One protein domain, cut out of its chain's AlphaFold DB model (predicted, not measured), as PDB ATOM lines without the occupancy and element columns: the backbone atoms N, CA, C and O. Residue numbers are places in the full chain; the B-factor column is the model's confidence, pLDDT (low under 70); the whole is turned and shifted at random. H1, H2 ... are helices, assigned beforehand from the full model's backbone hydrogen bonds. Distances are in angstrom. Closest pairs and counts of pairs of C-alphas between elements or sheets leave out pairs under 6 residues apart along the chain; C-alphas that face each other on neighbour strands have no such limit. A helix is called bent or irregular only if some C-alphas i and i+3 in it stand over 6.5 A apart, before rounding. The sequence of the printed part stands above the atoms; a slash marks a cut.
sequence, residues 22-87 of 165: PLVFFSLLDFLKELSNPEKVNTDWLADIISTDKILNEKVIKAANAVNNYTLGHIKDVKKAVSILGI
ATOM      1  N   PRO A  22     169.161 324.562 228.827       54.94
ATOM      2  CA  PRO A  22     169.985 323.375 228.643       54.94
ATOM      3  C   PRO A  22     171.214 323.549 229.529       54.94
ATOM      4  O   PRO A  22     172.119 324.308 229.185       54.94
ATOM      5  N   LEU A  23     171.197 322.947 230.723       55.78
ATOM      6  CA  LEU A  23     172.126 323.271 231.813       55.78
ATOM      7  C   LEU A  23     173.565 323.139 231.326       55.78
ATOM      8  O   LEU A  23     174.416 323.974 231.609       55.78
ATOM      9  N   VAL A  24     173.774 322.168 230.445       58.03
ATOM     10  CA  VAL A  24     175.034 321.903 229.777       58.03
ATOM     11  C   VAL A  24     175.466 322.961 228.774       58.03
ATOM     12  O   VAL A  24     176.654 323.251 228.724       58.03
ATOM     13  N   PHE A  25     174.563 323.562 227.997       59.75
ATOM     14  CA  PHE A  25     174.949 324.664 227.113       59.75
ATOM     15  C   PHE A  25     175.568 325.795 227.932       59.75
ATOM     16  O   PHE A  25     176.623 326.311 227.582       59.75
ATOM     17  N   PHE A  26     174.988 326.099 229.093       64.19
ATOM     18  CA  PHE A  26     175.540 327.108 229.989       64.19
ATOM     19  C   PHE A  26     176.826 326.654 230.678       64.19
ATOM     20  O   PHE A  26     177.752 327.450 230.744       64.19
ATOM     21  N   SER A  27     176.951 325.386 231.080       65.75
ATOM     22  CA  SER A  27     178.228 324.849 231.575       65.75
ATOM     23  C   SER A  27     179.339 324.910 230.517       65.75
ATOM     24  O   SER A  27     180.487 325.191 230.849       65.75
ATOM     25  N   LEU A  28     179.011 324.686 229.238       66.62
ATOM     26  CA  LEU A  28     179.936 324.830 228.109       66.62
ATOM     27  C   LEU A  28     180.268 326.304 227.830       66.62
ATOM     28  O   LEU A  28     181.416 326.621 227.531       66.62
ATOM     29  N   LEU A  29     179.304 327.217 227.966       67.06
ATOM     30  CA  LEU A  29     179.554 328.657 227.862       67.06
ATOM     31  C   LEU A  29     180.419 329.176 229.013       67.06
ATOM     32  O   LEU A  29     181.313 329.987 228.787       67.06
ATOM     33  N   ASP A  30     180.180 328.718 230.237       69.19
ATOM     34  CA  ASP A  30     180.993 329.078 231.395       69.19
ATOM     35  C   ASP A  30     182.408 328.501 231.258       69.19
ATOM     36  O   ASP A  30     183.382 329.198 231.534       69.19
ATOM     37  N   PHE A  31     182.545 327.299 230.687       68.94
ATOM     38  CA  PHE A  31     183.833 326.766 230.241       68.94
ATOM     39  C   PHE A  31     184.538 327.670 229.236       68.94
ATOM     40  O   PHE A  31     185.708 328.001 229.423       68.94
ATOM     41  N   LEU A  32     183.841 328.112 228.190       67.00
ATOM     42  CA  LEU A  32     184.414 329.008 227.186       67.00
ATOM     43  C   LEU A  32     184.871 330.348 227.775       67.00
ATOM     44  O   LEU A  32     185.915 330.857 227.373       67.00
ATOM     45  N   LYS A  33     184.123 330.918 228.726       69.12
ATOM     46  CA  LYS A  33     184.530 332.159 229.407       69.12
ATOM     47  C   LYS A  33     185.844 331.963 230.151       69.12
ATOM     48  O   LYS A  33     186.748 332.790 230.029       69.12
ATOM     49  N   GLU A  34     185.966 330.860 230.881       71.00
ATOM     50  CA  GLU A  34     187.146 330.593 231.699       71.00
ATOM     51  C   GLU A  34     188.357 330.117 230.879       71.00
ATOM     52  O   GLU A  34     189.472 330.249 231.368       71.00
ATOM     53  N   LEU A  35     188.207 329.673 229.619       67.06
ATOM     54  CA  LEU A  35     189.348 329.349 228.730       67.06
ATOM     55  C   LEU A  35     190.309 330.523 228.510       67.06
ATOM     56  O   LEU A  35     191.500 330.317 228.285       67.06
ATOM     57  N   SER A  36     189.822 331.758 228.638       66.50
ATOM     58  CA  SER A  36     190.677 332.951 228.631       66.50
ATOM     59  C   SER A  36     191.613 333.044 229.852       66.50
ATOM     60  O   SER A  36     192.530 333.866 229.866       66.50
ATOM     61  N   ASN A  37     191.423 332.178 230.853       70.94
ATOM     62  CA  ASN A  37     192.270 332.016 232.027       70.94
ATOM     63  C   ASN A  37     192.688 330.535 232.213       70.94
ATOM     64  O   ASN A  37     192.067 329.794 232.984       70.94
ATOM     65  N   PRO A  38     193.776 330.097 231.550       62.25
ATOM     66  CA  PRO A  38     194.209 328.698 231.541       62.25
ATOM     67  C   PRO A  38     194.497 328.118 232.932       62.25
ATOM     68  O   PRO A  38     194.375 326.913 233.128       62.25
ATOM     69  N   GLU A  39     194.860 328.954 233.913       67.38
ATOM     70  CA  GLU A  39     195.149 328.507 235.284       67.38
ATOM     71  C   GLU A  39     193.886 328.072 236.044       67.38
ATOM     72  O   GLU A  39     193.961 327.276 236.984       67.38
ATOM     73  N   LYS A  40     192.715 328.562 235.626       67.38
ATOM     74  CA  LYS A  40     191.424 328.209 236.227       67.38
ATOM     75  C   LYS A  40     190.783 326.979 235.596       67.38
ATOM     76  O   LYS A  40     190.021 326.285 236.267       67.38
ATOM     77  N   VAL A  41     191.090 326.683 234.333       69.94
ATOM     78  CA  VAL A  41     190.486 325.561 233.601       69.94
ATOM     79  C   VAL A  41     191.263 324.280 233.876       69.94
ATOM     80  O   VAL A  41     192.147 323.868 233.128       69.94
ATOM     81  N   ASN A  42     190.912 323.628 234.980       78.75
ATOM     82  CA  ASN A  42     191.469 322.339 235.373       78.75
ATOM     83  C   ASN A  42     190.363 321.297 235.620       78.75
ATOM     84  O   ASN A  42     189.164 321.582 235.549       78.75
ATOM     85  N   THR A  43     190.772 320.051 235.870       84.25
ATOM     86  CA  THR A  43     189.844 318.936 236.094       84.25
ATOM     87  C   THR A  43     188.963 319.133 237.324       84.25
ATOM     88  O   THR A  43     187.824 318.673 237.309       84.25
ATOM     89  N   ASP A  44     189.454 319.818 238.359       85.25
ATOM     90  CA  ASP A  44     188.697 320.055 239.591       85.25
ATOM     91  C   ASP A  44     187.592 321.082 239.372       85.25
ATOM     92  O   ASP A  44     186.446 320.823 239.727       85.25
ATOM     93  N   TRP A  45     187.906 322.194 238.708       82.56
ATOM     94  CA  TRP A  45     186.922 323.212 238.346       82.56
ATOM     95  C   TRP A  45     185.807 322.626 237.463       82.56
ATOM     96  O   TRP A  45     184.622 322.838 237.728       82.56
ATOM     97  N   LEU A  46     186.162 321.801 236.469       81.31
ATOM     98  CA  LEU A  46     185.170 321.147 235.612       81.31
ATOM     99  C   LEU A  46     184.313 320.146 236.403       81.31
ATOM    100  O   LEU A  46     183.099 320.081 236.215       81.31
ATOM    101  N   ALA A  47     184.925 319.378 237.305       86.31
ATOM    102  CA  ALA A  47     184.205 318.449 238.164       86.31
ATOM    103  C   ALA A  47     183.261 319.163 239.141       86.31
ATOM    104  O   ALA A  47     182.151 318.676 239.358       86.31
ATOM    105  N   ASP A  48     183.659 320.317 239.682       85.31
ATOM    106  CA  ASP A  48     182.818 321.129 240.562       85.31
ATOM    107  C   ASP A  48     181.582 321.639 239.806       85.31
ATOM    108  O   ASP A  48     180.468 321.489 240.309       85.31
ATOM    109  N   ILE A  49     181.733 322.111 238.562       80.06
ATOM    110  CA  ILE A  49     180.590 322.490 237.711       80.06
ATOM    111  C   ILE A  49     179.657 321.305 237.478       80.06
ATOM    112  O   ILE A  49     178.454 321.412 237.718       80.06
ATOM    113  N   ILE A  50     180.193 320.159 237.052       83.12
ATOM    114  CA  ILE A  50     179.380 318.964 236.779       83.12
ATOM    115  C   ILE A  50     178.670 318.485 238.047       83.12
ATOM    116  O   ILE A  50     177.534 318.027 237.974       83.12
ATOM    117  N   SER A  51     179.307 318.603 239.215       85.00
ATOM    118  CA  SER A  51     178.739 318.144 240.484       85.00
ATOM    119  C   SER A  51     177.445 318.866 240.874       85.00
ATOM    120  O   SER A  51     176.636 318.290 241.603       85.00
ATOM    121  N   THR A  52     177.226 320.083 240.359       80.31
ATOM    122  CA  THR A  52     175.990 320.851 240.584       80.31
ATOM    123  C   THR A  52     174.773 320.253 239.876       80.31
ATOM    124  O   THR A  52     173.641 320.488 240.303       80.31
ATOM    125  N   ASP A  53     174.991 319.437 238.842       76.69
ATOM    126  CA  ASP A  53     173.948 318.776 238.067       76.69
ATOM    127  C   ASP A  53     174.018 317.258 238.274       76.69
ATOM    128  O   ASP A  53     174.919 316.563 237.798       76.69
ATOM    129  N   LYS A  54     173.020 316.717 238.977       80.38
ATOM    130  CA  LYS A  54     172.948 315.286 239.291       80.38
ATOM    131  C   LYS A  54     172.918 314.405 238.036       80.38
ATOM    132  O   LYS A  54     173.554 313.351 238.026       80.38
ATOM    133  N   ILE A  55     172.197 314.815 236.994       80.81
ATOM    134  CA  ILE A  55     172.031 314.025 235.768       80.81
ATOM    135  C   ILE A  55     173.359 313.988 235.010       80.81
ATOM    136  O   ILE A  55     173.814 312.918 234.593       80.81
ATOM    137  N   LEU A  56     174.018 315.141 234.879       78.88
ATOM    138  CA  LEU A  56     175.316 315.234 234.216       78.88
ATOM    139  C   LEU A  56     176.402 314.460 234.970       78.88
ATOM    140  O   LEU A  56     177.200 313.752 234.355       78.88
ATOM    141  N   ASN A  57     176.392 314.547 236.299       87.19
ATOM    142  CA  ASN A  57     177.286 313.802 237.174       87.19
ATOM    143  C   ASN A  57     177.171 312.285 236.937       87.19
ATOM    144  O   ASN A  57     178.166 311.626 236.621       87.19
ATOM    145  N   GLU A  58     175.952 311.737 236.964       88.06
ATOM    146  CA  GLU A  58     175.708 310.313 236.697       88.06
ATOM    147  C   GLU A  58     176.179 309.892 235.294       88.06
ATOM    148  O   GLU A  58     176.804 308.839 235.129       88.06
ATOM    149  N   LYS A  59     175.937 310.730 234.282       86.94
ATOM    150  CA  LYS A  59     176.362 310.500 232.893       86.94
ATOM    151  C   LYS A  59     177.884 310.466 232.738       86.94
ATOM    152  O   LYS A  59     178.412 309.562 232.086       86.94
ATOM    153  N   VAL A  60     178.596 311.396 233.372       90.00
ATOM    154  CA  VAL A  60     180.066 311.456 233.350       90.00
ATOM    155  C   VAL A  60     180.677 310.265 234.092       90.00
ATOM    156  O   VAL A  60     181.581 309.615 233.562       90.00
ATOM    157  N   ILE A  61     180.139 309.898 235.260       92.06
ATOM    158  CA  ILE A  61     180.562 308.693 235.993       92.06
ATOM    159  C   ILE A  61     180.329 307.429 235.154       92.06
ATOM    160  O   ILE A  61     181.195 306.548 235.097       92.06
ATOM    161  N   LYS A  62     179.178 307.318 234.484       90.50
ATOM    162  CA  LYS A  62     178.862 306.174 233.619       90.50
ATOM    163  C   LYS A  62     179.834 306.073 232.445       90.50
ATOM    164  O   LYS A  62     180.328 304.980 232.169       90.50
ATOM    165  N   ALA A  63     180.152 307.192 231.798       89.75
ATOM    166  CA  ALA A  63     181.123 307.226 230.710       89.75
ATOM    167  C   ALA A  63     182.535 306.843 231.177       89.75
ATOM    168  O   ALA A  63     183.191 306.026 230.531       89.75
ATOM    169  N   ALA A  64     182.979 307.356 232.328       91.69
ATOM    170  CA  ALA A  64     184.272 306.990 232.905       91.69
ATOM    171  C   ALA A  64     184.349 305.490 233.230       91.69
ATOM    172  O   ALA A  64     185.356 304.845 232.945       91.69
ATOM    173  N   ASN A  65     183.274 304.904 233.763       91.19
ATOM    174  CA  ASN A  65     183.206 303.463 234.007       91.19
ATOM    175  C   ASN A  65     183.184 302.627 232.717       91.19
ATOM    176  O   ASN A  65     183.676 301.505 232.738       91.19
ATOM    177  N   ALA A  66     182.652 303.149 231.609       87.75
ATOM    178  CA  ALA A  66     182.620 302.436 230.331       87.75
ATOM    179  C   ALA A  66     184.010 302.295 229.684       87.75
ATOM    180  O   ALA A  66     184.261 301.310 228.996       87.75
ATOM    181  N   VAL A  67     184.910 303.257 229.913       83.69
ATOM    182  CA  VAL A  67     186.306 303.203 229.430       83.69
ATOM    183  C   VAL A  67     187.274 302.612 230.460       83.69
ATOM    184  O   VAL A  67     188.391 302.222 230.124       83.69
ATOM    185  N   ASN A  68     186.860 302.536 231.726       80.31
ATOM    186  CA  ASN A  68     187.624 301.916 232.797       80.31
ATOM    187  C   ASN A  68     187.508 300.389 232.691       80.31
ATOM    188  O   ASN A  68     186.541 299.794 233.157       80.31
ATOM    189  N   ASN A  69     188.531 299.750 232.119       66.94
ATOM    190  CA  ASN A  69     188.659 298.293 231.970       66.94
ATOM    191  C   ASN A  69     188.900 297.557 233.314       66.94
ATOM    192  O   ASN A  69     189.725 296.650 233.398       66.94
ATOM    193  N   TYR A  70     188.204 297.958 234.383       65.62
ATOM    194  CA  TYR A  70     188.252 297.416 235.751       65.62
ATOM    195  C   TYR A  70     189.575 297.583 236.510       65.62
ATOM    196  O   TYR A  70     189.688 297.138 237.651       65.62
ATOM    197  N   THR A  71     190.551 298.287 235.944       66.56
ATOM    198  CA  THR A  71     191.875 298.477 236.554       66.56
ATOM    199  C   THR A  71     191.830 299.377 237.793       66.56
ATOM    200  O   THR A  71     192.650 299.231 238.693       66.56
ATOM    201  N   LEU A  72     190.855 300.293 237.867       70.44
ATOM    202  CA  LEU A  72     190.732 301.294 238.941       70.44
ATOM    203  C   LEU A  72     189.534 301.064 239.883       70.44
ATOM    204  O   LEU A  72     189.252 301.917 240.734       70.44
ATOM    205  N   GLY A  73     188.830 299.933 239.731       78.50
ATOM    206  CA  GLY A  73     187.568 299.640 240.422       78.50
ATOM    207  C   GLY A  73     186.391 300.497 239.932       78.50
ATOM    208  O   GLY A  73     186.564 301.379 239.095       78.50
ATOM    209  N   HIS A  74     185.179 300.245 240.438       85.19
ATOM    210  CA  HIS A  74     183.985 301.001 240.036       85.19
ATOM    211  C   HIS A  74     184.035 302.449 240.550       85.19
ATOM    212  O   HIS A  74     184.123 302.689 241.758       85.19
ATOM    213  N   ILE A  75     183.977 303.416 239.635       91.62
ATOM    214  CA  ILE A  75     184.064 304.850 239.926       91.62
ATOM    215  C   ILE A  75     182.687 305.344 240.377       91.62
ATOM    216  O   ILE A  75     181.688 305.068 239.717       91.62
ATOM    217  N   LYS A  76     182.643 306.080 241.491       91.75
ATOM    218  CA  LYS A  76     181.418 306.676 242.061       91.75
ATOM    219  C   LYS A  76     181.528 308.182 242.308       91.75
ATOM    220  O   LYS A  76     180.593 308.785 242.813       91.75
ATOM    221  N   ASP A  77     182.683 308.756 242.002       91.56
ATOM    222  CA  ASP A  77     183.014 310.148 242.272       91.56
ATOM    223  C   ASP A  77     183.327 310.866 240.959       91.56
ATOM    224  O   ASP A  77     184.066 310.343 240.117       91.56
ATOM    225  N   VAL A  78     182.756 312.058 240.792       92.44
ATOM    226  CA  VAL A  78     182.877 312.829 239.554       92.44
ATOM    227  C   VAL A  78     184.270 313.416 239.385       92.44
ATOM    228  O   VAL A  78     184.773 313.423 238.266       92.44
ATOM    229  N   LYS A  79     184.955 313.814 240.468       92.75
ATOM    230  CA  LYS A  79     186.338 314.317 240.376       92.75
ATOM    231  C   LYS A  79     187.259 313.232 239.832       92.75
ATOM    232  O   LYS A  79     187.998 313.459 238.873       92.75
ATOM    233  N   LYS A  80     187.131 312.008 240.351       91.38
ATOM    234  CA  LYS A  80     187.846 310.836 239.827       91.38
ATOM    235  C   LYS A  80     187.453 310.516 238.380       91.38
ATOM    236  O   LYS A  80     188.329 310.202 237.577       91.38
ATOM    237  N   ALA A  81     186.170 310.607 238.029       92.81
ATOM    238  CA  ALA A  81     185.701 310.380 236.660       92.81
ATOM    239  C   ALA A  81     186.318 311.380 235.662       92.81
ATOM    240  O   ALA A  81     186.860 310.965 234.638       92.81
ATOM    241  N   VAL A  82     186.299 312.675 235.988       90.94
ATOM    242  CA  VAL A  82     186.871 313.750 235.162       90.94
ATOM    243  C   VAL A  82     188.391 313.633 235.074       90.94
ATOM    244  O   VAL A  82     188.948 313.835 234.001       90.94
ATOM    245  N   SER A  83     189.068 313.249 236.158       90.19
ATOM    246  CA  SER A  83     190.516 313.000 236.151       90.19
ATOM    247  C   SER A  83     190.906 311.865 235.194       90.19
ATOM    248  O   SER A  83     191.864 312.005 234.439       90.19
ATOM    249  N   ILE A  84     190.135 310.770 235.168       89.19
ATOM    250  CA  ILE A  84     190.381 309.621 234.280       89.19
ATOM    251  C   ILE A  84     190.090 309.967 232.817       89.19
ATOM    252  O   ILE A  84     190.856 309.605 231.928       89.19
ATOM    253  N   LEU A  85     188.974 310.651 232.558       88.25
ATOM    254  CA  LEU A  85     188.589 311.049 231.204       88.25
ATOM    255  C   LEU A  85     189.484 312.174 230.660       88.25
ATOM    256  O   LEU A  85     189.733 312.245 229.454       88.25
ATOM    257  N   GLY A  86     189.948 313.060 231.538       86.12
ATOM    258  CA  GLY A  86     190.505 314.358 231.181       86.12
ATOM    259  C   GLY A  86     189.421 315.347 230.740       86.12
ATOM    260  O   GLY A  86     188.273 314.982 230.463       86.12
ATOM    261  N   ILE A  87     189.797 316.623 230.634       79.81
ATOM    262  CA  ILE A  87     188.884 317.722 230.274       79.81
ATOM    263  C   ILE A  87     188.219 317.466 228.916       79.81
ATOM    264  O   ILE A  87     186.998 317.517 228.802       79.81
TER     265      ILE A  87
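AT A GLANCE: This is residues 22 to 87 of the 165 residues of the protein "HDOD domain-containing protein" of Methylococcales bacterium (UniProt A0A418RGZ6). Two helices, H2 and H3, make a V whose corner is their two-residue link, and H4 sits in the mouth of the V, crossing both arms. H1 lies loosely beside H2 alone, away from H3 and H4, and the loop of residues 68 to 77 lies at the end of the long axis away from H1. The printed part has 66 residues, with four named helices in the order H1, H2, H3, H4 and no named strand, and the class is all helix. It is compact, with a radius of gyration of the C-alphas of 12.2 A, and it spans 36 by 25 by 15 A.

HOW THE PARTS SIT: H1, residues 23 to 34, and H2, residues 43 to 51, form a helical hairpin. They only just touch, with 3 pairs of C-alphas within 8 A, and H1 does so with residues 27 to 31 alone. The closest C-alphas are those of Ser 27 and Ile 49, 7.0 A apart, and the tilt is a shallow 27 degrees, opposite ways. H2 is the hub, touching the three other helices. H2 and H3, residues 54 to 67, touch only at the corner by their link, and only just, with 3 pairs of C-alphas within 8 A. The closest C-alphas there are those of Ile 50 and Asn 57, 5.6 A apart, and H3 takes part with residues 56 to 57 alone; the tilt is a steep 51 degrees, opposite ways. H4, residues 78 to 87, touches H2 at a steep tilt of 55 degrees, opposite ways, with Ala 47 and Lys 79 the closest C-alphas at 5.1 A. H4 also touches H3 at a steep tilt of 63 degrees, the same way, with Ala 64 and Ala 81 the closest C-alphas at 5.3 A. The helix packing is mostly crossed, but only just, with 1 of 3 pairs at a shallow tilt. H1 and H4 are apart; H1 and H3 are only just apart, their closest C-alphas being 8.0 A from each other. In H1, H2 and H3 every O i to N i+4 pair is within hydrogen-bond range; in H4, 5 of 6 are.

IN THESE COORDINATES: H1 begins at C-alpha 23, (172.126, 323.271, 231.813), and measures 16.7 A from first to last C-alpha. H2 measures 12.0 A. H3, the longest with 14 residues, measures 20.5 A from C-alpha 54 at (172.948, 315.286, 239.291) to C-alpha 67. H4 measures 12.1 A and ends at C-alpha 87, (188.884, 317.722, 230.274). H4 is irregular: C-alphas 84 and 87 are 9.2 A apart, and its line is a rough one.

THE WHOLE: The two C-alphas farthest apart are those of Ser 36 and Tyr 70, at 36.3 A. The printed part has no cut. The link from H2 to H3 is tight, those from H1 to H2 and from H3 to H4 are short, and no link is long. The mean pLDDT of the printed part is 78.8; residues 22 to 33, 35 to 36, 38 to 41 and 69 to 71 are under 70.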